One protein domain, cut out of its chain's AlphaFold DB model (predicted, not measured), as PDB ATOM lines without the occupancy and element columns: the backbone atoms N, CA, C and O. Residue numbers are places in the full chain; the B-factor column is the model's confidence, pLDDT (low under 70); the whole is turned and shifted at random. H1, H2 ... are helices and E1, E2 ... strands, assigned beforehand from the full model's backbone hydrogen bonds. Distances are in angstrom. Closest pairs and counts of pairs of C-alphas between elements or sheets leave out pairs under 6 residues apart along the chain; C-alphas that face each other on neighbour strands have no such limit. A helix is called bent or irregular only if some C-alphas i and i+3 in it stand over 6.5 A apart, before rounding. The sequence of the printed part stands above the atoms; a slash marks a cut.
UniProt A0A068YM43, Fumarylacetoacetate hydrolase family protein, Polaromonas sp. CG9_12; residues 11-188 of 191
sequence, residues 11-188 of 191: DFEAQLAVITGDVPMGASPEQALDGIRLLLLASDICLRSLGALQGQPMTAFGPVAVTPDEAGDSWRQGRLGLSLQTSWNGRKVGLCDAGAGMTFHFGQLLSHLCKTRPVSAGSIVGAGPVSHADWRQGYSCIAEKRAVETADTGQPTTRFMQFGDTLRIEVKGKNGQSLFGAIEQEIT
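Overview. This is residues 11 to 188 of the 191 residues of the protein "Fumarylacetoacetate hydrolase family protein" of Polaromonas sp. CG9_12 (UniProt A0A068YM43). Two strongly twisted sheets of four strands stand partly face to face as a sandwich; the long, bent strands E1 and E2 of one sheet reach towards a pair of crossed helices, H1 and H3, while H4 begins near the first residue of E1. The 178 printed residues hold four named helices and eight named strands, in the order E1 H1 E2 H2 E3 E4 E5 H3 E6 H4 E7 E8, in a mixed class. The sheets run E3 E2 E1 E6 and E5 E4 E7 E8, both antiparallel. The whole is compact, with a radius of gyration of the C-alphas of 16.4 A, and spans 46 by 39 by 32 A.

Arrangement. E1, residues 11 to 20, is an inner strand and the antiparallel neighbour of E2, residues 36 to 47, with N 15 and O 42 2.9 A apart. E1 bends by 52 degrees at residue 14, and E2 by 65 degrees at residue 39. E2 also pairs with the edge strand E3, residues 58 to 61, where N 43 and O 60 are 2.8 A apart. E1 also pairs with the other edge strand, E6, residues 124 to 129, with N 18 and O 125 at 2.9 A. In the second sheet, E4, residues 83 to 88, and E5, residues 91 to 97, form a hairpin, with N 86 and O 94 at 2.9 A. E7, residues 166 to 172, and E8, residues 178 to 186, form another, with N 169 and O 183 at 2.9 A. E4 and E7 are neighbours, with N 85 and O 170 at 2.8 A. The two sheets form a sandwich, two sheets face to face, their facing parts 10.1 A centre to centre and their strands at 33 degrees. H1, residues 29 to 34, touches H3, residues 106 to 113, at a steep tilt of 66 degrees, opposite ways; their closest C-alphas, of Leu 33 and Gly 107, are 4.2 A apart. H3 is on the first sheet, at a height over the sheet of 8.1 A. H2, residues 52 to 55, and H4, residues 142 to 153, only graze that sheet. In H1, H3 and H4 every O i to N i+4 pair is within hydrogen-bond range; H2 is too short for one.

Along the chain. E1 begins at C-alpha 11, (-36.130, -2.621, 27.695), and is 27.2 A long; E2 is 29.8 A. E7 is 19.6 A, and E8 is 20.2 A, ending at C-alpha 186, (-40.108, -4.444, 16.137). H4 is 15.9 A long.

Size, cuts and confidence. The C-alphas farthest apart, of Pro 24 and Thr 153, are 48.0 A apart. The printed part has no cut. The links E3 to E4, E6 to H4 and H4 to E7 are long. No printed residue is under 70 in pLDDT.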
ATOM      1  N   ASP A  11     -36.550  -4.013  27.691       97.06
ATOM      2  CA  ASP A  11     -36.130  -2.621  27.695       97.06
ATOM      3  C   ASP A  11     -35.178  -2.355  26.529       97.06
ATOM      4  O   ASP A  11     -34.551  -3.278  26.003       97.06
ATOM      5  N   PHE A  12     -35.068  -1.090  26.148       95.88
ATOM      6  CA  PHE A  12     -34.088  -0.605  25.194       95.88
ATOM      7  C   PHE A  12     -33.087   0.311  25.887       95.88
ATOM      8  O   PHE A  12     -33.405   1.013  26.842       95.88
ATOM      9  N   GLU A  13     -31.872   0.327  25.370       95.94
ATOM     10  CA  GLU A  13     -30.787   1.179  25.820       95.94
ATOM     11  C   GLU A  13     -30.154   1.836  24.599       95.94
ATOM     12  O   GLU A  13     -29.262   1.281  23.951       95.94
ATOM     13  N   ALA A  14     -30.652   3.029  24.266       96.38
ATOM     14  CA  ALA A  14     -30.130   3.798  23.149       96.38
ATOM     15  C   ALA A  14     -28.817   4.484  23.548       96.38
ATOM     16  O   ALA A  14     -28.767   5.251  24.516       96.38
ATOM     17  N   GLN A  15     -27.750   4.203  22.803       96.25
ATOM     18  CA  GLN A  15     -26.403   4.650  23.135       96.25
ATOM     19  C   GLN A  15     -25.537   4.907  21.904       96.25
ATOM     20  O   GLN A  15     -25.890   4.583  20.771       96.25
ATOM     21  N   LEU A  16     -24.358   5.469  22.150       97.44
ATOM     22  CA  LEU A  16     -23.268   5.480  21.186       97.44
ATOM     23  C   LEU A  16     -22.256   4.389  21.518       97.44
ATOM     24  O   LEU A  16     -22.082   4.015  22.678       97.44
ATOM     25  N   ALA A  17     -21.535   3.942  20.499       98.31
ATOM     26  CA  ALA A  17     -20.369   3.086  20.639       98.31
ATOM     27  C   ALA A  17     -19.240   3.563  19.719       98.31
ATOM     28  O   ALA A  17     -19.449   4.377  18.819       98.31
ATOM     29  N   VAL A  18     -18.033   3.053  19.945       98.62
ATOM     30  CA  VAL A  18     -16.865   3.322  19.101       98.62
ATOM     31  C   VAL A  18     -16.191   2.029  18.677       98.62
ATOM     32  O   VAL A  18     -16.182   1.062  19.435       98.62
ATOM     33  N   ILE A  19     -15.609   2.034  17.479       98.81
ATOM     34  CA  ILE A  19     -14.708   0.986  16.991       98.81
ATOM     35  C   ILE A  19     -13.278   1.494  17.123       98.81
ATOM     36  O   ILE A  19     -12.972   2.611  16.693       98.81
ATOM     37  N   THR A  20     -12.396   0.677  17.686       98.69
ATOM     38  CA  THR A  20     -10.988   1.037  17.886       98.69
ATOM     39  C   THR A  20     -10.068   0.424  16.834       98.69
ATOM     40  O   THR A  20     -10.373  -0.600  16.223       98.69
ATOM     41  N   GLY A  21      -8.901   1.038  16.649       98.69
ATOM     42  CA  GLY A  21      -7.692   0.346  16.210       98.69
ATOM     43  C   GLY A  21      -7.057  -0.413  17.379       98.69
ATOM     44  O   GLY A  21      -7.713  -0.665  18.393       98.69
ATOM     45  N   ASP A  22      -5.778  -0.758  17.251       98.62
ATOM     46  CA  ASP A  22      -5.019  -1.315  18.370       98.62
ATOM     47  C   ASP A  22      -4.693  -0.225  19.399       98.62
ATOM     48  O   ASP A  22      -4.159   0.833  19.061       98.62
ATOM     49  N   VAL A  23      -4.997  -0.498  20.667       98.56
ATOM     50  CA  VAL A  23      -4.691   0.368  21.808       98.56
ATOM     51  C   VAL A  23      -3.891  -0.444  22.831       98.56
ATOM     52  O   VAL A  23      -4.351  -1.507  23.269       98.56
ATOM     53  N   PRO A  24      -2.685   0.007  23.219       98.44
ATOM     54  CA  PRO A  24      -1.830  -0.758  24.114       98.44
ATOM     55  C   PRO A  24      -2.404  -0.830  25.534       98.44
ATOM     56  O   PRO A  24      -3.089   0.077  26.008       98.44
ATOM     57  N   MET A  25      -2.062  -1.903  26.250       98.62
ATOM     58  CA  MET A  25      -2.334  -1.997  27.685       98.62
ATOM     59  C   MET A  25      -1.664  -0.823  28.417       98.62
ATOM     60  O   MET A  25      -0.514  -0.489  28.141       98.62
ATOM     61  N   GLY A  26      -2.380  -0.204  29.353       98.44
ATOM     62  CA  GLY A  26      -1.917   0.971  30.092       98.44
ATOM     63  C   GLY A  26      -2.023   2.303  29.341       98.44
ATOM     64  O   GLY A  26      -1.490   3.292  29.837       98.44
ATOM     65  N   ALA A  27      -2.697   2.358  28.183       98.62
ATOM     66  CA  ALA A  27      -2.890   3.600  27.432       98.62
ATOM     67  C   ALA A  27      -3.543   4.716  28.272       98.62
ATOM     68  O   ALA A  27      -4.517   4.483  29.003       98.62
ATOM     69  N   SER A  28      -3.039   5.945  28.122       98.69
ATOM     70  CA  SER A  28      -3.675   7.141  28.690       98.69
ATOM     71  C   SER A  28      -5.017   7.436  27.998       98.69
ATOM     72  O   SER A  28      -5.256   6.939  26.892       98.69
ATOM     73  N   PRO A  29      -5.907   8.255  28.589       98.56
ATOM     74  CA  PRO A  29      -7.146   8.666  27.930       98.56
ATOM     75  C   PRO A  29      -6.939   9.316  26.558       98.56
ATOM     76  O   PRO A  29      -7.757   9.111  25.664       98.56
ATOM     77  N   GLU A  30      -5.854  10.068  26.374       98.38
ATOM     78  CA  GLU A  30      -5.503  10.734  25.118       98.38
ATOM     79  C   GLU A  30      -5.054   9.718  24.063       98.38
ATOM     80  O   GLU A  30      -5.546   9.749  22.938       98.38
ATOM     81  N   GLN A  31      -4.182   8.774  24.439       98.25
ATOM     82  CA  GLN A  31      -3.751   7.687  23.551       98.25
ATOM     83  C   GLN A  31      -4.926   6.787  23.153       98.25
ATOM     84  O   GLN A  31      -5.052   6.381  22.002       98.25
ATOM     85  N   ALA A  32      -5.806   6.486  24.104       98.38
ATOM     86  CA  ALA A  32      -6.985   5.673  23.863       98.38
ATOM     87  C   ALA A  32      -8.005   6.384  22.958       98.38
ATOM     88  O   ALA A  32      -8.618   5.747  22.104       98.38
ATOM     89  N   LEU A  33      -8.160   7.704  23.113       98.00
ATOM     90  CA  LEU A  33      -8.990   8.536  22.242       98.00
ATOM     91  C   LEU A  33      -8.445   8.574  20.805       98.00
ATOM     92  O   LEU A  33      -9.226   8.425  19.868       98.00
ATOM     93  N   ASP A  34      -7.127   8.708  20.632       97.81
ATOM     94  CA  ASP A  34      -6.460   8.640  19.321       97.81
ATOM     95  C   ASP A  34      -6.600   7.258  18.656       97.81
ATOM     96  O   ASP A  34      -6.585   7.126  17.433       97.81
ATOM     97  N   GLY A  35      -6.814   6.209  19.453       98.12
ATOM     98  CA  GLY A  35      -7.089   4.852  18.982       98.12
ATOM     99  C   GLY A  35      -8.473   4.646  18.355       98.12
ATOM    100  O   GLY A  35      -8.711   3.593  17.763       98.12
ATOM    101  N   ILE A  36      -9.397   5.604  18.452       98.62
ATOM    102  CA  ILE A  36     -10.750   5.472  17.892       98.62
ATOM    103  C   ILE A  36     -10.711   5.607  16.365       98.62
ATOM    104  O   ILE A  36     -10.019   6.460  15.811       98.62
ATOM    105  N   ARG A  37     -11.444   4.736  15.665       98.62
ATOM    106  CA  ARG A  37     -11.511   4.699  14.195       98.62
ATOM    107  C   ARG A  37     -12.895   5.029  13.669       98.62
ATOM    108  O   ARG A  37     -12.992   5.752  12.685       98.62
ATOM    109  N   LEU A  38     -13.944   4.529  14.320       98.81
ATOM    110  CA  LEU A  38     -15.327   4.771  13.908       98.81
ATOM    111  C   LEU A  38     -16.228   5.030  15.116       98.81
ATOM    112  O   LEU A  38     -15.964   4.551  16.220       98.81
ATOM    113  N   LEU A  39     -17.307   5.760  14.876       98.69
ATOM    114  CA  LEU A  39     -18.423   6.014  15.773       98.69
ATOM    115  C   LEU A  39     -19.638   5.218  15.282       98.69
ATOM    116  O   LEU A  39     -19.867   5.092  14.078       98.69
ATOM    117  N   LEU A  40     -20.437   4.718  16.217       97.94
ATOM    118  CA  LEU A  40     -21.617   3.897  15.967       97.94
ATOM    119  C   LEU A  40     -22.801   4.405  16.786       97.94
ATOM    120  O   LEU A  40     -22.656   4.756  17.958       97.94
ATOM    121  N   LEU A  41     -23.990   4.327  16.197       98.31
ATOM    122  CA  LEU A  41     -25.231   4.254  16.958       98.31
ATOM    123  C   LEU A  41     -25.438   2.810  17.425       98.31
ATOM    124  O   LEU A  41     -25.227   1.889  16.638       98.31
ATOM    125  N   ALA A  42     -25.863   2.607  18.668       97.88
ATOM    126  CA  ALA A  42     -26.165   1.285  19.201       97.88
ATOM    127  C   ALA A  42     -27.460   1.287  20.024       97.88
ATOM    128  O   ALA A  42     -27.857   2.296  20.611       97.88
ATOM    129  N   SER A  43     -28.118   0.135  20.047       96.62
ATOM    130  CA  SER A  43     -29.301  -0.144  20.850       96.62
ATOM    131  C   SER A  43     -29.123  -1.498  21.507       96.62
ATOM    132  O   SER A  43     -29.200  -2.527  20.827       96.62
ATOM    133  N   ASP A  44     -28.898  -1.497  22.815       95.31
ATOM    134  CA  ASP A  44     -28.910  -2.732  23.592       95.31
ATOM    135  C   ASP A  44     -30.344  -3.043  23.994       95.31
ATOM    136  O   ASP A  44     -31.101  -2.167  24.416       95.31
ATOM    137  N   ILE A  45     -30.732  -4.300  23.843       95.50
ATOM    138  CA  ILE A  45     -32.000  -4.784  24.364       95.50
ATOM    139  C   ILE A  45     -31.703  -5.502  25.658       95.50
ATOM    140  O   ILE A  45     -30.852  -6.391  25.700       95.50
ATOM    141  N   CYS A  46     -32.432  -5.115  26.698       95.56
ATOM    142  CA  CYS A  46     -32.219  -5.588  28.051       95.56
ATOM    143  C   CYS A  46     -33.450  -6.340  28.569       95.56
ATOM    144  O   CYS A  46     -34.587  -5.950  28.316       95.56
ATOM    145  N   LEU A  47     -33.227  -7.407  29.333       96.50
ATOM    146  CA  LEU A  47     -34.252  -8.151  30.066       96.50
ATOM    147  C   LEU A  47     -34.032  -7.900  31.559       96.50
ATOM    148  O   LEU A  47     -33.216  -8.559  32.205       96.50
ATOM    149  N   ARG A  48     -34.726  -6.894  32.098       95.00
ATOM    150  CA  ARG A  48     -34.472  -6.325  33.432       95.00
ATOM    151  C   ARG A  48     -34.669  -7.289  34.599       95.00
ATOM    152  O   ARG A  48     -34.130  -7.034  35.671       95.00
ATOM    153  N   SER A  49     -35.418  -8.376  34.422       93.75
ATOM    154  CA  SER A  49     -35.590  -9.391  35.468       93.75
ATOM    155  C   SER A  49     -34.499 -10.470  35.473       93.75
ATOM    156  O   SER A  49     -34.542 -11.357  36.324       93.75
ATOM    157  N   LEU A  50     -33.559 -10.448  34.519       92.19
ATOM    158  CA  LEU A  50     -32.512 -11.462  34.361       92.19
ATOM    159  C   LEU A  50     -31.128 -10.918  34.746       92.19
ATOM    160  O   LEU A  50     -30.873  -9.717  34.723       92.19
ATOM    161  N   GLY A  51     -30.208 -11.821  35.100       88.44
ATOM    162  CA  GLY A  51     -28.816 -11.470  35.409       88.44
ATOM    163  C   GLY A  51     -27.999 -11.126  34.159       88.44
ATOM    164  O   GLY A  51     -28.350 -11.549  33.064       88.44
ATOM    165  N   ALA A  52     -26.874 -10.425  34.325       84.19
ATOM    166  CA  ALA A  52     -26.114  -9.759  33.251       84.19
ATOM    167  C   ALA A  52     -25.928 -10.559  31.944       84.19
ATOM    168  O   ALA A  52     -26.165 -10.018  30.871       84.19
ATOM    169  N   LEU A  53     -25.560 -11.844  32.015       88.38
ATOM    170  CA  LEU A  53     -25.320 -12.659  30.816       88.38
ATOM    171  C   LEU A  53     -26.588 -12.882  29.975       88.38
ATOM    172  O   LEU A  53     -26.543 -12.811  28.755       88.38
ATOM    173  N   GLN A  54     -27.715 -13.178  30.624       92.31
ATOM    174  CA  GLN A  54     -29.000 -13.405  29.947       92.31
ATOM    175  C   GLN A  54     -29.814 -12.113  29.807       92.31
ATOM    176  O   GLN A  54     -30.724 -12.033  28.988       92.31
ATOM    177  N   GLY A  55     -29.487 -11.112  30.622       94.06
ATOM    178  CA  GLY A  55     -30.123  -9.807  30.674       94.06
ATOM    179  C   GLY A  55     -29.773  -8.913  29.495       94.06
ATOM    180  O   GLY A  55     -30.485  -7.943  29.289       94.06
ATOM    181  N   GLN A  56     -28.741  -9.233  28.710       92.12
ATOM    182  CA  GLN A  56     -28.374  -8.509  27.488       92.12
ATOM    183  C   GLN A  56     -28.386  -9.461  26.280       92.12
ATOM    184  O   GLN A  56     -27.330  -9.886  25.816       92.12
ATOM    185  N   PRO A  57     -29.573  -9.870  25.791       91.62
ATOM    186  CA  PRO A  57     -29.684 -10.857  24.722       91.62
ATOM    187  C   PRO A  57     -29.062 -10.413  23.395       91.62
ATOM    188  O   PRO A  57     -28.475 -11.241  22.700       91.62
ATOM    189  N   MET A  58     -29.243  -9.150  22.999       91.38
ATOM    190  CA  MET A  58     -28.854  -8.664  21.674       91.38
ATOM    191  C   MET A  58     -28.547  -7.167  21.680       91.38
ATOM    192  O   MET A  58     -29.261  -6.378  22.300       91.38
ATOM    193  N   THR A  59     -27.550  -6.797  20.879       95.50
ATOM    194  CA  THR A  59     -27.225  -5.416  20.508       95.50
ATOM    195  C   THR A  59     -27.504  -5.225  19.022       95.50
ATOM    196  O   THR A  59     -27.110  -6.054  18.200       95.50
ATOM    197  N   ALA A  60     -28.157  -4.123  18.665       96.88
ATOM    198  CA  ALA A  60     -28.248  -3.652  17.288       96.88
ATOM    199  C   ALA A  60     -27.378  -2.412  17.090       96.88
ATOM    200  O   ALA A  60     -27.269  -1.575  17.984       96.88
ATOM    201  N   PHE A  61     -26.802  -2.276  15.899       98.25
ATOM    202  CA  PHE A  61     -26.031  -1.102  15.502       98.25
ATOM    203  C   PHE A  61     -26.745  -0.335  14.393       98.25
ATOM    204  O   PHE A  61     -27.542  -0.900  13.641       98.25
ATOM    205  N   GLY A  62     -26.449   0.961  14.303       97.56
ATOM    206  CA  GLY A  62     -26.862   1.796  13.187       97.56
ATOM    207  C   GLY A  62     -26.350   1.232  11.853       97.56
ATOM    208  O   GLY A  62     -25.290   0.603  11.829       97.56
ATOM    209  N   PRO A  63     -27.067   1.460  10.739       97.75
ATOM    210  CA  PRO A  63     -26.659   0.969   9.422       97.75
ATOM    211  C   PRO A  63     -25.276   1.445   8.958       97.75
ATOM    212  O   PRO A  63     -24.652   0.783   8.130       97.75
ATOM    213  N   VAL A  64     -24.817   2.598   9.454       98.12
ATOM    214  CA  VAL A  64     -23.551   3.225   9.069       98.12
ATOM    215  C   VAL A  64     -22.713   3.521  10.310       98.12
ATOM    216  O   VAL A  64     -23.189   4.120  11.276       98.12
ATOM    217  N   ALA A  65     -21.443   3.127  10.252       98.38
ATOM    218  CA  ALA A  65     -20.397   3.610  11.143       98.38
ATOM    219  C   ALA A  65     -19.688   4.784  10.459       98.38
ATOM    220  O   ALA A  65     -19.350   4.665   9.282       98.38
ATOM    221  N   VAL A  66     -19.455   5.881  11.177       98.31
ATOM    222  CA  VAL A  66     -18.816   7.088  10.615       98.31
ATOM    223  C   VAL A  66     -17.463   7.328  11.257       98.31
ATOM    224  O   VAL A  66     -17.251   6.966  12.416       98.31
ATOM    225  N   THR A  67     -16.537   7.954  10.547       98.38
ATOM    226  CA  THR A  67     -15.275   8.385  11.146       98.38
ATOM    227  C   THR A  67     -15.494   9.594  12.070       98.38
ATOM    228  O   THR A  67     -16.471  10.339  11.934       98.38
ATOM    229  N   PRO A  68     -14.596   9.835  13.042       97.75
ATOM    230  CA  PRO A  68     -14.651  11.035  13.873       97.75
ATOM    231  C   PRO A  68     -14.695  12.356  13.086       97.75
ATOM    232  O   PRO A  68     -15.353  13.297  13.525       97.75
ATOM    233  N   ASP A  69     -14.023  12.440  11.933       96.38
ATOM    234  CA  ASP A  69     -14.008  13.640  11.091       96.38
ATOM    235  C   ASP A  69     -15.324  13.867  10.327       96.38
ATOM    236  O   ASP A  69     -15.716  15.019  10.147       96.38
ATOM    237  N   GLU A  70     -16.074  12.813   9.985       96.44
ATOM    238  CA  GLU A  70     -17.421  12.928   9.402       96.44
ATOM    239  C   GLU A  70     -18.439  13.529  10.389       96.44
ATOM    240  O   GLU A  70     -19.377  14.220   9.987       96.44
ATOM    241  N   ALA A  71     -18.234  13.338  11.698       95.50
ATOM    242  CA  ALA A  71     -18.994  14.032  12.740       95.50
ATOM    243  C   ALA A  71     -18.562  15.506  12.924       95.50
ATOM    244  O   ALA A  71     -19.248  16.278  13.607       95.50
ATOM    245  N   GLY A  72     -17.446  15.908  12.309       94.31
ATOM    246  CA  GLY A  72     -16.908  17.263  12.299       94.31
ATOM    247  C   GLY A  72     -16.796  17.875  13.694       94.31
ATOM    248  O   GLY A  72     -16.409  17.232  14.667       94.31
ATOM    249  N   ASP A  73     -17.217  19.133  13.812       95.25
ATOM    250  CA  ASP A  73     -17.196  19.878  15.074       95.25
ATOM    251  C   ASP A  73     -18.079  19.295  16.180       95.25
ATOM    252  O   ASP A  73     -17.995  19.755  17.319       95.25
ATOM    253  N   SER A  74     -18.961  18.348  15.869       96.94
ATOM    254  CA  SER A  74     -19.782  17.699  16.884       96.94
ATOM    255  C   SER A  74     -19.037  16.592  17.624       96.94
ATOM    256  O   SER A  74     -19.450  16.256  18.729       96.94
ATOM    257  N   TRP A  75     -17.937  16.057  17.093       97.38
ATOM    258  CA  TRP A  75     -17.077  15.148  17.844       97.38
ATOM    259  C   TRP A  75     -15.966  15.922  18.554       97.38
ATOM    260  O   TRP A  75     -15.063  16.470  17.924       97.38
ATOM    261  N   ARG A  76     -16.023  15.998  19.887       95.44
ATOM    262  CA  ARG A  76     -15.053  16.758  20.691       95.44
ATOM    263  C   ARG A  76     -14.725  16.034  21.983       95.44
ATOM    264  O   ARG A  76     -15.619  15.596  22.698       95.44
ATOM    265  N   GLN A  77     -13.429  15.934  22.286       93.62
ATOM    266  CA  GLN A  77     -12.918  15.370  23.544       93.62
ATOM    267  C   GLN A  77     -13.520  13.988  23.884       93.62
ATOM    268  O   GLN A  77     -13.825  13.689  25.034       93.62
ATOM    269  N   GLY A  78     -13.719  13.138  22.868       96.62
ATOM    270  CA  GLY A  78     -14.274  11.794  23.043       96.62
ATOM    271  C   GLY A  78     -15.779  11.746  23.311       96.62
ATOM    272  O   GLY A  78     -16.242  10.776  23.915       96.62
ATOM    273  N   ARG A  79     -16.523  12.785  22.914       97.38
ATOM    274  CA  ARG A  79     -17.983  12.890  23.028       97.38
ATOM    275  C   ARG A  79     -18.592  13.379  21.718       97.38
ATOM    276  O   ARG A  79     -17.965  14.156  20.998       97.38
ATOM    277  N   LEU A  80     -19.834  12.977  21.456       97.19
ATOM    278  CA  LEU A  80     -20.622  13.466  20.328       97.19
ATOM    279  C   LEU A  80     -21.678  14.469  20.813       97.19
ATOM    280  O   LEU A  80     -22.691  14.078  21.382       97.19
ATOM    281  N   GLY A  81     -21.459  15.756  20.557       96.00
ATOM    282  CA  GLY A  81     -22.418  16.836  20.807       96.00
ATOM    283  C   GLY A  81     -23.482  16.916  19.712       96.00
ATOM    284  O   GLY A  81     -23.487  17.856  18.908       96.00
ATOM    285  N   LEU A  82     -24.334  15.892  19.636       96.00
ATOM    286  CA  LEU A  82     -25.548  15.836  18.817       96.00
ATOM    287  C   LEU A  82     -26.670  15.186  19.621       96.00
ATOM    288  O   LEU A  82     -26.421  14.374  20.511       96.00
ATOM    289  N   SER A  83     -27.914  15.502  19.274       94.69
ATOM    290  CA  SER A  83     -29.071  14.883  19.915       94.69
ATOM    291  C   SER A  83     -29.354  13.497  19.337       94.69
ATOM    292  O   SER A  83     -29.576  13.343  18.133       94.69
ATOM    293  N   LEU A  84     -29.406  12.503  20.218       96.19
ATOM    294  CA  LEU A  84     -29.963  11.186  19.963       96.19
ATOM    295  C   LEU A  84     -31.473  11.243  20.189       96.19
ATOM    296  O   LEU A  84     -31.951  11.615  21.262       96.19
ATOM    297  N   GLN A  85     -32.233  10.891  19.155       96.31
ATOM    298  CA  GLN A  85     -33.683  10.806  19.212       96.31
ATOM    299  C   GLN A  85     -34.121   9.350  19.349       96.31
ATOM    300  O   GLN A  85     -33.798   8.523  18.499       96.31
ATOM    301  N   THR A  86     -34.969   9.089  20.341       97.00
ATOM    302  CA  THR A  86     -35.596   7.785  20.570       97.00
ATOM    303  C   THR A  86     -37.104   7.903  20.409       97.00
ATOM    304  O   THR A  86     -37.747   8.779  20.998       97.00
ATOM    305  N   SER A  87     -37.684   7.029  19.592       97.81
ATOM    306  CA  SER A  87     -39.126   6.941  19.370       97.81
ATOM    307  C   SER A  87     -39.611   5.529  19.668       97.81
ATOM    308  O   SER A  87     -39.058   4.568  19.142       97.81
ATOM    309  N   TRP A  88     -40.652   5.413  20.483       97.75
ATOM    310  CA  TRP A  88     -41.280   4.150  20.859       97.75
ATOM    311  C   TRP A  88     -42.751   4.189  20.443       97.75
ATOM    312  O   TRP A  88     -43.478   5.124  20.789       97.75
ATOM    313  N   ASN A  89     -43.180   3.217  19.635       97.69
ATOM    314  CA  ASN A  89     -44.520   3.151  19.042       97.69
ATOM    315  C   ASN A  89     -44.908   4.437  18.294       97.69
ATOM    316  O   ASN A  89     -45.990   4.997  18.477       97.69
ATOM    317  N   GLY A  90     -43.968   4.956  17.497       96.62
ATOM    318  CA  GLY A  90     -44.125   6.193  16.724       96.62
ATOM    319  C   GLY A  90     -44.131   7.484  17.554       96.62
ATOM    320  O   GLY A  90     -44.153   8.575  16.986       96.62
ATOM    321  N   ARG A  91     -44.081   7.400  18.889       96.50
ATOM    322  CA  ARG A  91     -44.032   8.565  19.780       96.50
ATOM    323  C   ARG A  91     -42.596   8.856  20.175       96.50
ATOM    324  O   ARG A  91     -41.872   7.959  20.591       96.50
ATOM    325  N   LYS A  92     -42.188  10.120  20.092       95.81
ATOM    326  CA  LYS A  92     -40.875  10.551  20.580       95.81
ATOM    327  C   LYS A  92     -40.852  10.468  22.106       95.81
ATOM    328  O   LYS A  92     -41.640  11.146  22.760       95.81
ATOM    329  N   VAL A  93     -39.959   9.644  22.642       95.06
ATOM    330  CA  VAL A  93     -39.782   9.437  24.087       95.06
ATOM    331  C   VAL A  93     -38.459   9.992  24.606       95.06
ATOM    332  O   VAL A  93     -38.352  10.245  25.800       95.06
ATOM    333  N   GLY A  94     -37.488  10.230  23.717       93.19
ATOM    334  CA  GLY A  94     -36.179  10.796  24.042       93.19
ATOM    335  C   GLY A  94     -35.675  11.744  22.958       93.19
ATOM    336  O   GLY A  94     -35.843  11.486  21.762       93.19
ATOM    337  N   LEU A  95     -35.065  12.846  23.384       93.62
ATOM    338  CA  LEU A  95     -34.254  13.748  22.571       93.62
ATOM    339  C   LEU A  95     -33.095  14.250  23.439       93.62
ATOM    340  O   LEU A  95     -33.122  15.364  23.956       93.62
ATOM    341  N   CYS A  96     -32.103  13.389  23.626       91.62
ATOM    342  CA  CYS A  96     -31.029  13.595  24.590       91.62
ATOM    343  C   CYS A  96     -29.740  13.980  23.864       91.62
ATOM    344  O   CYS A  96     -29.400  13.371  22.851       91.62
ATOM    345  N   ASP A  97     -28.996  14.966  24.366       92.62
ATOM    346  CA  ASP A  97     -27.635  15.210  23.880       92.62
ATOM    347  C   ASP A  97     -26.744  14.004  24.217       92.62
ATOM    348  O   ASP A  97     -26.593  13.630  25.382       92.62
ATOM    349  N   ALA A  98     -26.172  13.383  23.186       92.56
ATOM    350  CA  ALA A  98     -25.446  12.126  23.306       92.56
ATOM    351  C   ALA A  98     -24.091  12.263  24.019       92.56
ATOM    352  O   ALA A  98     -23.505  11.256  24.412       92.56
ATOM    353  N   GLY A  99     -23.585  13.486  24.195       91.12
ATOM    354  CA  GLY A  99     -22.330  13.773  24.877       91.12
ATOM    355  C   GLY A  99     -22.519  14.374  26.267       91.12
ATOM    356  O   GLY A  99     -21.735  14.068  27.166       91.12
ATOM    357  N   ALA A 100     -23.538  15.211  26.467       87.44
ATOM    358  CA  ALA A 100     -23.714  15.993  27.691       87.44
ATOM    359  C   ALA A 100     -23.943  15.124  28.938       87.44
ATOM    360  O   ALA A 100     -23.433  15.443  30.011       87.44
ATOM    361  N   GLY A 101     -24.678  14.018  28.792       81.94
ATOM    362  CA  GLY A 101     -24.983  13.092  29.887       81.94
ATOM    363  C   GLY A 101     -23.869  12.107  30.237       81.94
ATOM    364  O   GLY A 101     -23.915  11.445  31.272       81.94
ATOM    365  N   MET A 102     -22.843  11.994  29.397       90.81
ATOM    366  CA  MET A 102     -21.788  11.013  29.606       90.81
ATOM    367  C   MET A 102     -20.848  11.467  30.738       90.81
ATOM    368  O   MET A 102     -20.054  12.390  30.568       90.81
ATOM    369  N   THR A 103     -20.840  10.773  31.879       92.00
ATOM    370  CA  THR A 103     -19.887  11.068  32.970       92.00
ATOM    371  C   THR A 103     -18.435  10.865  32.527       92.00
ATOM    372  O   THR A 103     -17.595  11.740  32.724       92.00
ATOM    373  N   PHE A 104     -18.150   9.764  31.831       95.25
ATOM    374  CA  PHE A 104     -16.830   9.451  31.273       95.25
ATOM    375  C   PHE A 104     -16.871   9.545  29.747       95.25
ATOM    376  O   PHE A 104     -17.853   9.129  29.141       95.25
ATOM    377  N   HIS A 105     -15.859  10.135  29.109       96.94
ATOM    378  CA  HIS A 105     -15.758  10.151  27.638       96.94
ATOM    379  C   HIS A 105     -15.091   8.874  27.114       96.94
ATOM    380  O   HIS A 105     -14.455   8.146  27.878       96.94
ATOM    381  N   PHE A 106     -15.173   8.602  25.807       98.31
ATOM    382  CA  PHE A 106     -14.661   7.342  25.246       98.31
ATOM    383  C   PHE A 106     -13.169   7.102  25.518       98.31
ATOM    384  O   PHE A 106     -12.794   5.989  25.868       98.31
ATOM    385  N   GLY A 107     -12.330   8.144  25.465       98.19
ATOM    386  CA  GLY A 107     -10.924   8.040  25.883       98.19
ATOM    387  C   GLY A 107     -10.742   7.516  27.319       98.19
ATOM    388  O   GLY A 107      -9.916   6.641  27.558       98.19
ATOM    389  N   GLN A 108     -11.556   7.974  28.279       98.38
ATOM    390  CA  GLN A 108     -11.522   7.480  29.664       98.38
ATOM    391  C   GLN A 108     -12.038   6.043  29.783       98.38
ATOM    392  O   GLN A 108     -11.434   5.246  30.499       98.38
ATOM    393  N   LEU A 109     -13.125   5.705  29.081       98.06
ATOM    394  CA  LEU A 109     -13.683   4.348  29.067       98.06
ATOM    395  C   LEU A 109     -12.666   3.341  28.512       98.06
ATOM    396  O   LEU A 109     -12.393   2.314  29.134       98.06
ATOM    397  N   LEU A 110     -12.042   3.672  27.382       98.50
ATOM    398  CA  LEU A 110     -11.025   2.840  26.750       98.50
ATOM    399  C   LEU A 110      -9.750   2.751  27.589       98.50
ATOM    400  O   LEU A 110      -9.234   1.654  27.782       98.50
ATOM    401  N   SER A 111      -9.269   3.861  28.150       98.50
ATOM    402  CA  SER A 111      -8.121   3.843  29.066       98.50
ATOM    403  C   SER A 111      -8.400   2.972  30.298       98.50
ATOM    404  O   SER A 111      -7.536   2.207  30.730       98.50
ATOM    405  N   HIS A 112      -9.629   3.001  30.830       98.38
ATOM    406  CA  HIS A 112     -10.037   2.115  31.917       98.38
ATOM    407  C   HIS A 112      -9.994   0.637  31.506       98.38
ATOM    408  O   HIS A 112      -9.425  -0.175  32.238       98.38
ATOM    409  N   LEU A 113     -10.535   0.293  30.331       98.00
ATOM    410  CA  LEU A 113     -10.453  -1.060  29.770       98.00
ATOM    411  C   LEU A 113      -8.989  -1.503  29.598       98.00
ATOM    412  O   LEU A 113      -8.632  -2.628  29.958       98.00
ATOM    413  N   CYS A 114      -8.126  -0.585  29.150       98.50
ATOM    414  CA  CYS A 114      -6.710  -0.832  28.904       98.50
ATOM    415  C   CYS A 114      -5.886  -1.106  30.170       98.50
ATOM    416  O   CYS A 114      -4.740  -1.535  30.066       98.50
ATOM    417  N   LYS A 115      -6.425  -0.908  31.382       98.56
ATOM    418  CA  LYS A 115      -5.686  -1.170  32.634       98.56
ATOM    419  C   LYS A 115      -5.260  -2.627  32.806       98.56
ATOM    420  O   LYS A 115      -4.305  -2.894  33.525       98.56
ATOM    421  N   THR A 116      -5.990  -3.564  32.200       98.19
ATOM    422  CA  THR A 116      -5.793  -5.011  32.416       98.19
ATOM    423  C   THR A 116      -5.561  -5.805  31.134       98.19
ATOM    424  O   THR A 116      -5.342  -7.011  31.203       98.19
ATOM    425  N   ARG A 117      -5.653  -5.164  29.963       98.50
ATOM    426  CA  ARG A 117      -5.530  -5.804  28.646       98.50
ATOM    427  C   ARG A 117      -5.253  -4.763  27.558       98.50
ATOM    428  O   ARG A 117      -5.614  -3.610  27.759       98.50
ATOM    429  N   PRO A 118      -4.662  -5.127  26.412       98.12
ATOM    430  CA  PRO A 118      -4.758  -4.299  25.213       98.12
ATOM    431  C   PRO A 118      -6.178  -4.360  24.627       98.12
ATOM    432  O   PRO A 118      -6.936  -5.292  24.908       98.12
ATOM    433  N   VAL A 119      -6.524  -3.391  23.781       98.31
ATOM    434  CA  VAL A 119      -7.743  -3.418  22.960       98.31
ATOM    435  C   VAL A 119      -7.316  -3.616  21.513       98.31
ATOM    436  O   VAL A 119      -6.525  -2.834  20.997       98.31
ATOM    437  N   SER A 120      -7.794  -4.679  20.872       98.38
ATOM    438  CA  SER A 120      -7.424  -4.998  19.491       98.38
ATOM    439  C   SER A 120      -8.247  -4.199  18.486       98.38
ATOM    440  O   SER A 120      -9.399  -3.845  18.760       98.38
ATOM    441  N   ALA A 121      -7.685  -3.979  17.300       98.69
ATOM    442  CA  ALA A 121      -8.411  -3.392  16.183       98.69
ATOM    443  C   ALA A 121      -9.737  -4.123  15.904       98.69
ATOM    444  O   ALA A 121      -9.800  -5.353  15.877       98.69
ATOM    445  N   GLY A 122     -10.803  -3.349  15.705       98.44
ATOM    446  CA  GLY A 122     -12.164  -3.849  15.509       98.44
ATOM    447  C   GLY A 122     -12.972  -4.038  16.797       98.44
ATOM    448  O   GLY A 122     -14.146  -4.391  16.713       98.44
ATOM    449  N   SER A 123     -12.398  -3.789  17.981       98.56
ATOM    450  CA  SER A 123     -13.160  -3.847  19.237       98.56
ATOM    451  C   SER A 123     -14.241  -2.769  19.271       98.56
ATOM    452  O   SER A 123     -13.972  -1.615  18.937       98.56
ATOM    453  N   ILE A 124     -15.442  -3.137  19.724       98.44
ATOM    454  CA  ILE A 124     -16.572  -2.221  19.898       98.44
ATOM    455  C   ILE A 124     -16.742  -1.923  21.385       98.44
ATOM    456  O   ILE A 124     -16.851  -2.844  22.193       98.44
ATOM    457  N   VAL A 125     -16.784  -0.641  21.745       97.88
ATOM    458  CA  VAL A 125     -16.988  -0.199  23.130       97.88
ATOM    459  C   VAL A 125     -18.161   0.770  23.186       97.88
ATOM    460  O   VAL A 125     -18.111   1.835  22.574       97.88
ATOM    461  N   GLY A 126     -19.215   0.389  23.908       96.38
ATOM    462  CA  GLY A 126     -20.395   1.219  24.162       96.38
ATOM    463  C   GLY A 126     -20.174   2.237  25.281       96.38
ATOM    464  O   GLY A 126     -19.363   2.023  26.184       96.38
ATOM    465  N   ALA A 127     -20.896   3.354  25.221       94.00
ATOM    466  CA  ALA A 127     -20.920   4.366  26.278       94.00
ATOM    467  C   ALA A 127     -21.869   4.012  27.436       94.00
ATOM    468  O   ALA A 127     -21.757   4.604  28.512       94.00
ATOM    469  N   GLY A 128     -22.798   3.077  27.216       91.25
ATOM    470  CA  GLY A 128     -24.008   2.937  28.020       91.25
ATOM    471  C   GLY A 128     -25.106   3.922  27.589       91.25
ATOM    472  O   GLY A 128     -24.851   4.815  26.772       91.25
ATOM    473  N   PRO A 129     -26.337   3.766  28.110       90.88
ATOM    474  CA  PRO A 129     -27.495   4.557  27.691       90.88
ATOM    475  C   PRO A 129     -27.252   6.058  27.808       90.88
ATOM    476  O   PRO A 129     -26.725   6.528  28.818       90.88
ATOM    477  N   VAL A 130     -27.690   6.824  26.806       88.75
ATOM    478  CA  VAL A 130     -27.663   8.288  26.901       88.75
ATOM    479  C   VAL A 130     -28.684   8.737  27.945       88.75
ATOM    480  O   VAL A 130     -29.889   8.709  27.696       88.75
ATOM    481  N   SER A 131     -28.194   9.179  29.097       82.50
ATOM    482  CA  SER A 131     -28.992   9.749  30.180       82.50
ATOM    483  C   SER A 131     -28.905  11.275  30.195       82.50
ATOM    484  O   SER A 131     -28.032  11.880  29.573       82.50
ATOM    485  N   HIS A 132     -29.823  11.929  30.902       78.38
ATOM    486  CA  HIS A 132     -29.750  13.367  31.137       78.38
ATOM    487  C   HIS A 132     -30.372  13.715  32.494       78.38
ATOM    488  O   HIS A 132     -31.354  13.107  32.905       78.38
ATOM    489  N   ALA A 133     -29.824  14.718  33.188       74.25
ATOM    490  CA  ALA A 133     -30.335  15.131  34.501       74.25
ATOM    491  C   ALA A 133     -31.754  15.732  34.425       74.25
ATOM    492  O   ALA A 133     -32.562  15.569  35.336       74.25
ATOM    493  N   ASP A 134     -32.056  16.434  33.331       81.31
ATOM    494  CA  ASP A 134     -33.401  16.928  33.019       81.31
ATOM    495  C   ASP A 134     -34.210  15.889  32.229       81.31
ATOM    496  O   ASP A 134     -34.061  15.764  31.011       81.31
ATOM    497  N   TRP A 135     -35.109  15.193  32.925       79.19
ATOM    498  CA  TRP A 135     -35.990  14.167  32.360       79.19
ATOM    499  C   TRP A 135     -37.016  14.713  31.356       79.19
ATOM    500  O   TRP A 135     -37.633  13.933  30.628       79.19
ATOM    501  N   ARG A 136     -37.218  16.038  31.272       81.25
ATOM    502  CA  ARG A 136     -38.095  16.648  30.255       81.25
ATOM    503  C   ARG A 136     -37.550  16.468  28.841       81.25
ATOM    504  O   ARG A 136     -38.319  16.537  27.886       81.25
ATOM    505  N   GLN A 137     -36.250  16.201  28.713       81.56
ATOM    506  CA  GLN A 137     -35.609  15.832  27.449       81.56
ATOM    507  C   GLN A 137     -35.894  14.373  27.050       81.56
ATOM    508  O   GLN A 137     -35.554  13.946  25.948       81.56
ATOM    509  N   GLY A 138     -36.592  13.628  27.911       88.50
ATOM    510  CA  GLY A 138     -37.012  12.259  27.680       88.50
ATOM    511  C   GLY A 138     -36.020  11.240  28.227       88.50
ATOM    512  O   GLY A 138     -35.245  11.541  29.132       88.50
ATOM    513  N   TYR A 139     -36.092  10.016  27.712       92.12
ATOM    514  CA  TYR A 139     -35.295   8.890  28.189       92.12
ATOM    515  C   TYR A 139     -34.817   8.007  27.038       92.12
ATOM    516  O   TYR A 139     -35.503   7.830  26.027       92.12
ATOM    517  N   SER A 140     -33.645   7.409  27.234       92.31
ATOM    518  CA  SER A 140     -33.059   6.401  26.339       92.31
ATOM    519  C   SER A 140     -33.146   4.986  26.918       92.31
ATOM    520  O   SER A 140     -32.600   4.059  26.328       92.31
ATOM    521  N   CYS A 141     -33.807   4.853  28.074       94.19
ATOM    522  CA  CYS A 141     -33.943   3.640  28.868       94.19
ATOM    523  C   CYS A 141     -35.252   3.675  29.677       94.19
ATOM    524  O   CYS A 141     -35.511   4.637  30.410       94.19
ATOM    525  N   ILE A 142     -36.097   2.644  29.569       95.56
ATOM    526  CA  ILE A 142     -37.375   2.580  30.299       95.56
ATOM    527  C   ILE A 142     -37.120   2.408  31.797       95.56
ATOM    528  O   ILE A 142     -37.824   3.011  32.610       95.56
ATOM    529  N   ALA A 143     -36.117   1.620  32.193       94.50
ATOM    530  CA  ALA A 143     -35.777   1.448  33.603       94.50
ATOM    531  C   ALA A 143     -35.408   2.778  34.284       94.50
ATOM    532  O   ALA A 143     -35.833   3.014  35.414       94.50
ATOM    533  N   GLU A 144     -34.704   3.674  33.586       91.44
ATOM    534  CA  GLU A 144     -34.408   5.024  34.081       91.44
ATOM    535  C   GLU A 144     -35.694   5.841  34.271       91.44
ATOM    536  O   GLU A 144     -35.928   6.392  35.349       91.44
ATOM    537  N   LYS A 145     -36.595   5.840  33.277       93.56
ATOM    538  CA  LYS A 145     -37.898   6.514  33.392       93.56
ATOM    539  C   LYS A 145     -38.718   5.987  34.573       93.56
ATOM    540  O   LYS A 145     -39.286   6.772  35.333       93.56
ATOM    541  N   ARG A 146     -38.758   4.668  34.750       95.00
ATOM    542  CA  ARG A 146     -39.461   4.004  35.856       95.00
ATOM    543  C   ARG A 146     -38.845   4.339  37.217       95.00
ATOM    544  O   ARG A 146     -39.586   4.478  38.190       95.00
ATOM    545  N   ALA A 147     -37.523   4.488  37.299       93.19
ATOM    546  CA  ALA A 147     -36.845   4.915  38.521       93.19
ATOM    547  C   ALA A 147     -37.260   6.340  38.923       93.19
ATOM    548  O   ALA A 147     -37.604   6.563  40.082       93.19
ATOM    549  N   VAL A 148     -37.329   7.267  37.958       91.75
ATOM    550  CA  VAL A 148     -37.834   8.635  38.184       91.75
ATOM    551  C   VAL A 148     -39.291   8.617  38.655       91.75
ATOM    552  O   VAL A 148     -39.614   9.215  39.672       91.75
ATOM    553  N   GLU A 149     -40.169   7.866  37.987       94.56
ATOM    554  CA  GLU A 149     -41.581   7.747  38.395       94.56
ATOM    555  C   GLU A 149     -41.747   7.188  39.810       94.56
ATOM    556  O   GLU A 149     -42.615   7.634  40.559       94.56
ATOM    557  N   THR A 150     -40.905   6.225  40.184       95.44
ATOM    558  CA  THR A 150     -40.910   5.641  41.528       95.44
ATOM    559  C   THR A 150     -40.459   6.662  42.569       95.44
ATOM    560  O   THR A 150     -41.064   6.740  43.635       95.44
ATOM    561  N   ALA A 151     -39.439   7.468  42.262       93.31
ATOM    562  CA  ALA A 151     -38.993   8.544  43.142       93.31
ATOM    563  C   ALA A 151     -40.067   9.635  43.314       93.31
ATOM    564  O   ALA A 151     -40.272  10.110  44.429       93.31
ATOM    565  N   ASP A 152     -40.780   9.983  42.241       92.69
ATOM    566  CA  ASP A 152     -41.777  11.059  42.244       92.69
ATOM    567  C   ASP A 152     -43.137  10.632  42.822       92.69
ATOM    568  O   ASP A 152     -43.803  11.410  43.504       92.69
ATOM    569  N   THR A 153     -43.585   9.408  42.522       94.25
ATOM    570  CA  THR A 153     -44.967   8.951  42.784       94.25
ATOM    571  C   THR A 153     -45.057   7.653  43.589       94.25
ATOM    572  O   THR A 153     -46.154   7.169  43.863       94.25
ATOM    573  N   GLY A 154     -43.921   7.075  43.991       96.06
ATOM    574  CA  GLY A 154     -43.838   5.847  44.790       96.06
ATOM    575  C   GLY A 154     -43.956   4.545  43.990       96.06
ATOM    576  O   GLY A 154     -43.639   3.481  44.517       96.06
ATOM    577  N   GLN A 155     -44.373   4.603  42.722       95.38
ATOM    578  CA  GLN A 155     -44.468   3.433  41.849       95.38
ATOM    579  C   GLN A 155     -44.249   3.795  40.373       95.38
ATOM    580  O   GLN A 155     -44.630   4.881  39.939       95.38
ATOM    581  N   PRO A 156     -43.694   2.884  39.559       96.38
ATOM    582  CA  PRO A 156     -43.557   3.111  38.128       96.38
ATOM    583  C   PRO A 156     -44.891   2.894  37.401       96.38
ATOM    584  O   PRO A 156     -45.608   1.927  37.666       96.38
ATOM    585  N   THR A 157     -45.198   3.755  36.433       95.75
ATOM    586  CA  THR A 157     -46.406   3.676  35.590       95.75
ATOM    587  C   THR A 157     -46.081   3.326  34.139       95.75
ATOM    588  O   THR A 157     -46.874   2.657  33.475       95.75
ATOM    589  N   THR A 158     -44.897   3.698  33.649       96.06
ATOM    590  CA  THR A 158     -44.434   3.342  32.306       96.06
ATOM    591  C   THR A 158     -44.146   1.844  32.237       96.06
ATOM    592  O   THR A 158     -43.304   1.337  32.978       96.06
ATOM    593  N   ARG A 159     -44.832   1.111  31.353       96.69
ATOM    594  CA  ARG A 159     -44.582  -0.325  31.133       96.69
ATOM    595  C   ARG A 159     -43.249  -0.573  30.420       96.69
ATOM    596  O   ARG A 159     -42.742   0.306  29.740       96.69
ATOM    597  N   PHE A 160     -42.726  -1.789  30.540       97.94
ATOM    598  CA  PHE A 160     -41.685  -2.286  29.637       97.94
ATOM    599  C   PHE A 160     -42.256  -2.577  28.240       97.94
ATOM    600  O   PHE A 160     -43.482  -2.594  28.051       97.94
ATOM    601  N   MET A 161     -41.370  -2.789  27.265       97.88
ATOM    602  CA  MET A 161     -41.769  -3.151  25.909       97.88
ATOM    603  C   MET A 161     -42.494  -4.501  25.881       97.88
ATOM    604  O   MET A 161     -42.275  -5.373  26.724       97.88
ATOM    605  N   GLN A 162     -43.358  -4.652  24.887       97.88
ATOM    606  CA  GLN A 162     -44.174  -5.830  24.611       97.88
ATOM    607  C   GLN A 162     -44.012  -6.242  23.146       97.88
ATOM    608  O   GLN A 162     -43.515  -5.470  22.327       97.88
ATOM    609  N   PHE A 163     -44.428  -7.455  22.803       98.06
ATOM    610  CA  PHE A 163     -44.525  -7.902  21.423       98.06
ATOM    611  C   PHE A 163     -45.427  -6.957  20.614       98.06
ATOM    612  O   PHE A 163     -46.467  -6.499  21.084       98.06
ATOM    613  N   GLY A 164     -44.999  -6.647  19.392       97.88
ATOM    614  CA  GLY A 164     -45.593  -5.639  18.517       97.88
ATOM    615  C   GLY A 164     -45.116  -4.209  18.784       97.88
ATOM    616  O   GLY A 164     -45.381  -3.326  17.967       97.88
ATOM    617  N   ASP A 165     -44.394  -3.943  19.881       98.31
ATOM    618  CA  ASP A 165     -43.808  -2.620  20.081       98.31
ATOM    619  C   ASP A 165     -42.687  -2.351  19.076       98.31
ATOM    620  O   ASP A 165     -41.892  -3.230  18.736       98.31
ATOM    621  N   THR A 166     -42.581  -1.092  18.657       98.19
ATOM    622  CA  THR A 166     -41.584  -0.620  17.696       98.19
ATOM    623  C   THR A 166     -40.680   0.436  18.308       98.19
ATOM    624  O   THR A 166     -41.135   1.342  19.010       98.19
ATOM    625  N   LEU A 167     -39.391   0.342  18.015       98.06
ATOM    626  CA  LEU A 167     -38.350   1.259  18.448       98.06
ATOM    627  C   LEU A 167     -37.668   1.855  17.219       98.06
ATOM    628  O   LEU A 167     -37.243   1.119  16.331       98.06
ATOM    629  N   ARG A 168     -37.532   3.182  17.194       98.31
ATOM    630  CA  ARG A 168     -36.698   3.907  16.233       98.31
ATOM    631  C   ARG A 168     -35.703   4.794  16.970       98.31
ATOM    632  O   ARG A 168     -36.121   5.673  17.725       98.31
ATOM    633  N   ILE A 169     -34.413   4.614  16.700       98.31
ATOM    634  CA  ILE A 169     -33.332   5.443  17.249       98.31
ATOM    635  C   ILE A 169     -32.549   6.068  16.098       98.31
ATOM    636  O   ILE A 169     -32.199   5.387  15.136       98.31
ATOM    637  N   GLU A 170     -32.274   7.366  16.187       98.00
ATOM    638  CA  GLU A 170     -31.555   8.109  15.155       98.00
ATOM    639  C   GLU A 170     -30.766   9.280  15.757       98.00
ATOM    640  O   GLU A 170     -31.225   9.934  16.692       98.00
ATOM    641  N   VAL A 171     -29.609   9.594  15.171       97.88
ATOM    642  CA  VAL A 171     -28.872  10.840  15.430       97.88
ATOM    643  C   VAL A 171     -28.793  11.616  14.126       97.88
ATOM    644  O   VAL A 171     -28.361  11.078  13.103       97.88
ATOM    645  N   LYS A 172     -29.197  12.886  14.159       96.50
ATOM    646  CA  LYS A 172     -29.108  13.779  13.001       96.50
ATOM    647  C   LYS A 172     -27.992  14.793  13.192       96.50
ATOM    648  O   LYS A 172     -27.832  15.348  14.278       96.50
ATOM    649  N   GLY A 173     -27.238  15.041  12.128       94.12
ATOM    650  CA  GLY A 173     -26.256  16.117  12.078       94.12
ATOM    651  C   GLY A 173     -26.923  17.494  12.104       94.12
ATOM    652  O   GLY A 173     -28.136  17.635  11.935       94.12
ATOM    653  N   LYS A 174     -26.113  18.549  12.251       91.62
ATOM    654  CA  LYS A 174     -26.590  19.947  12.247       91.62
ATOM    655  C   LYS A 174     -27.285  20.352  10.938       91.62
ATOM    656  O   LYS A 174     -28.073  21.288  10.926       91.62
ATOM    657  N   ASN A 175     -27.011  19.637   9.848       91.38
ATOM    658  CA  ASN A 175     -27.660  19.795   8.544       91.38
ATOM    659  C   ASN A 175     -29.018  19.063   8.437       91.38
ATOM    660  O   ASN A 175     -29.641  19.087   7.380       91.38
ATOM    661  N   GLY A 176     -29.466  18.383   9.499       93.31
ATOM    662  CA  GLY A 176     -30.717  17.624   9.541       93.31
ATOM    663  C   GLY A 176     -30.662  16.237   8.890       93.31
ATOM    664  O   GLY A 176     -31.668  15.524   8.920       93.31
ATOM    665  N   GLN A 177     -29.522  15.832   8.326       95.25
ATOM    666  CA  GLN A 177     -29.332  14.503   7.746       95.25
ATOM    667  C   GLN A 177     -28.991  13.473   8.824       95.25
ATOM    668  O   GLN A 177     -28.400  13.803   9.852       95.25
ATOM    669  N   SER A 178     -29.377  12.220   8.587       96.94
ATOM    670  CA  SER A 178     -29.050  11.099   9.470       96.94
ATOM    671  C   SER A 178     -27.546  10.839   9.442       96.94
ATOM    672  O   SER A 178     -26.991  10.679   8.358       96.94
ATOM    673  N   LEU A 179     -26.896  10.802  10.609       97.50
ATOM    674  CA  LEU A 179     -25.448  10.584  10.692       97.50
ATOM    675  C   LEU A 179     -25.096   9.095  10.568       97.50
ATOM    676  O   LEU A 179     -24.228   8.733   9.787       97.50
ATOM    677  N   PHE A 180     -25.808   8.229  11.295       98.31
ATOM    678  CA  PHE A 180     -25.547   6.779  11.334       98.31
ATOM    679  C   PHE A 180     -26.583   5.953  10.554       98.31
ATOM    680  O   PHE A 180     -26.538   4.723  10.566       98.31
ATOM    681  N   GLY A 181     -27.574   6.607   9.940       98.12
ATOM    682  CA  GLY A 181     -28.864   5.980   9.662       98.12
ATOM    683  C   GLY A 181     -29.690   5.799  10.945       98.12
ATOM    684  O   GLY A 181     -29.326   6.287  12.018       98.12
ATOM    685  N   ALA A 182     -30.817   5.094  10.834       98.12
ATOM    686  CA  ALA A 182     -31.685   4.798  11.969       98.12
ATOM    687  C   ALA A 182     -31.697   3.304  12.287       98.12
ATOM    688  O   ALA A 182     -31.725   2.470  11.383       98.12
ATOM    689  N   ILE A 183     -31.721   2.981  13.577       98.25
ATOM    690  CA  ILE A 183     -32.087   1.649  14.058       98.25
ATOM    691  C   ILE A 183     -33.611   1.608  14.101       98.25
ATOM    692  O   ILE A 183     -34.214   2.449  14.764       98.25
ATOM    693  N   GLU A 184     -34.223   0.642  13.418       97.44
ATOM    694  CA  GLU A 184     -35.660   0.365  13.483       97.44
ATOM    695  C   GLU A 184     -35.885  -1.101  13.838       97.44
ATOM    696  O   GLU A 184     -35.408  -2.004  13.150       97.44
ATOM    697  N   GLN A 185     -36.582  -1.345  14.945       96.25
ATOM    698  CA  GLN A 185     -36.791  -2.685  15.479       96.25
ATOM    699  C   GLN A 185     -38.232  -2.854  15.944       96.25
ATOM    700  O   GLN A 185     -38.748  -2.032  16.691       96.25
ATOM    701  N   GLU A 186     -38.856  -3.958  15.552       97.44
ATOM    702  CA  GLU A 186     -40.108  -4.444  16.137       97.44
ATOM    703  C   GLU A 186     -39.805  -5.594  17.099       97.44
ATOM    704  O   GLU A 186     -38.947  -6.427  16.802       97.44
ATOM    705  N   ILE A 187     -40.475  -5.666  18.243       97.62
ATOM    706  CA  ILE A 187     -40.343  -6.774  19.192       97.62
ATOM    707  C   ILE A 187     -41.308  -7.888  18.784       97.62
ATOM    708  O   ILE A 187     -42.511  -7.669  18.742       97.62
ATOM    709  N   THR A 188     -40.817  -9.093  18.497       97.25
ATOM    710  CA  THR A 188     -41.651 -10.197  17.993       97.25
ATOM    711  C   THR A 188     -41.430 -11.484  18.793       97.25
ATOM    712  O   THR A 188     -40.314 -11.718  19.274       97.25
TER     713      THR A 188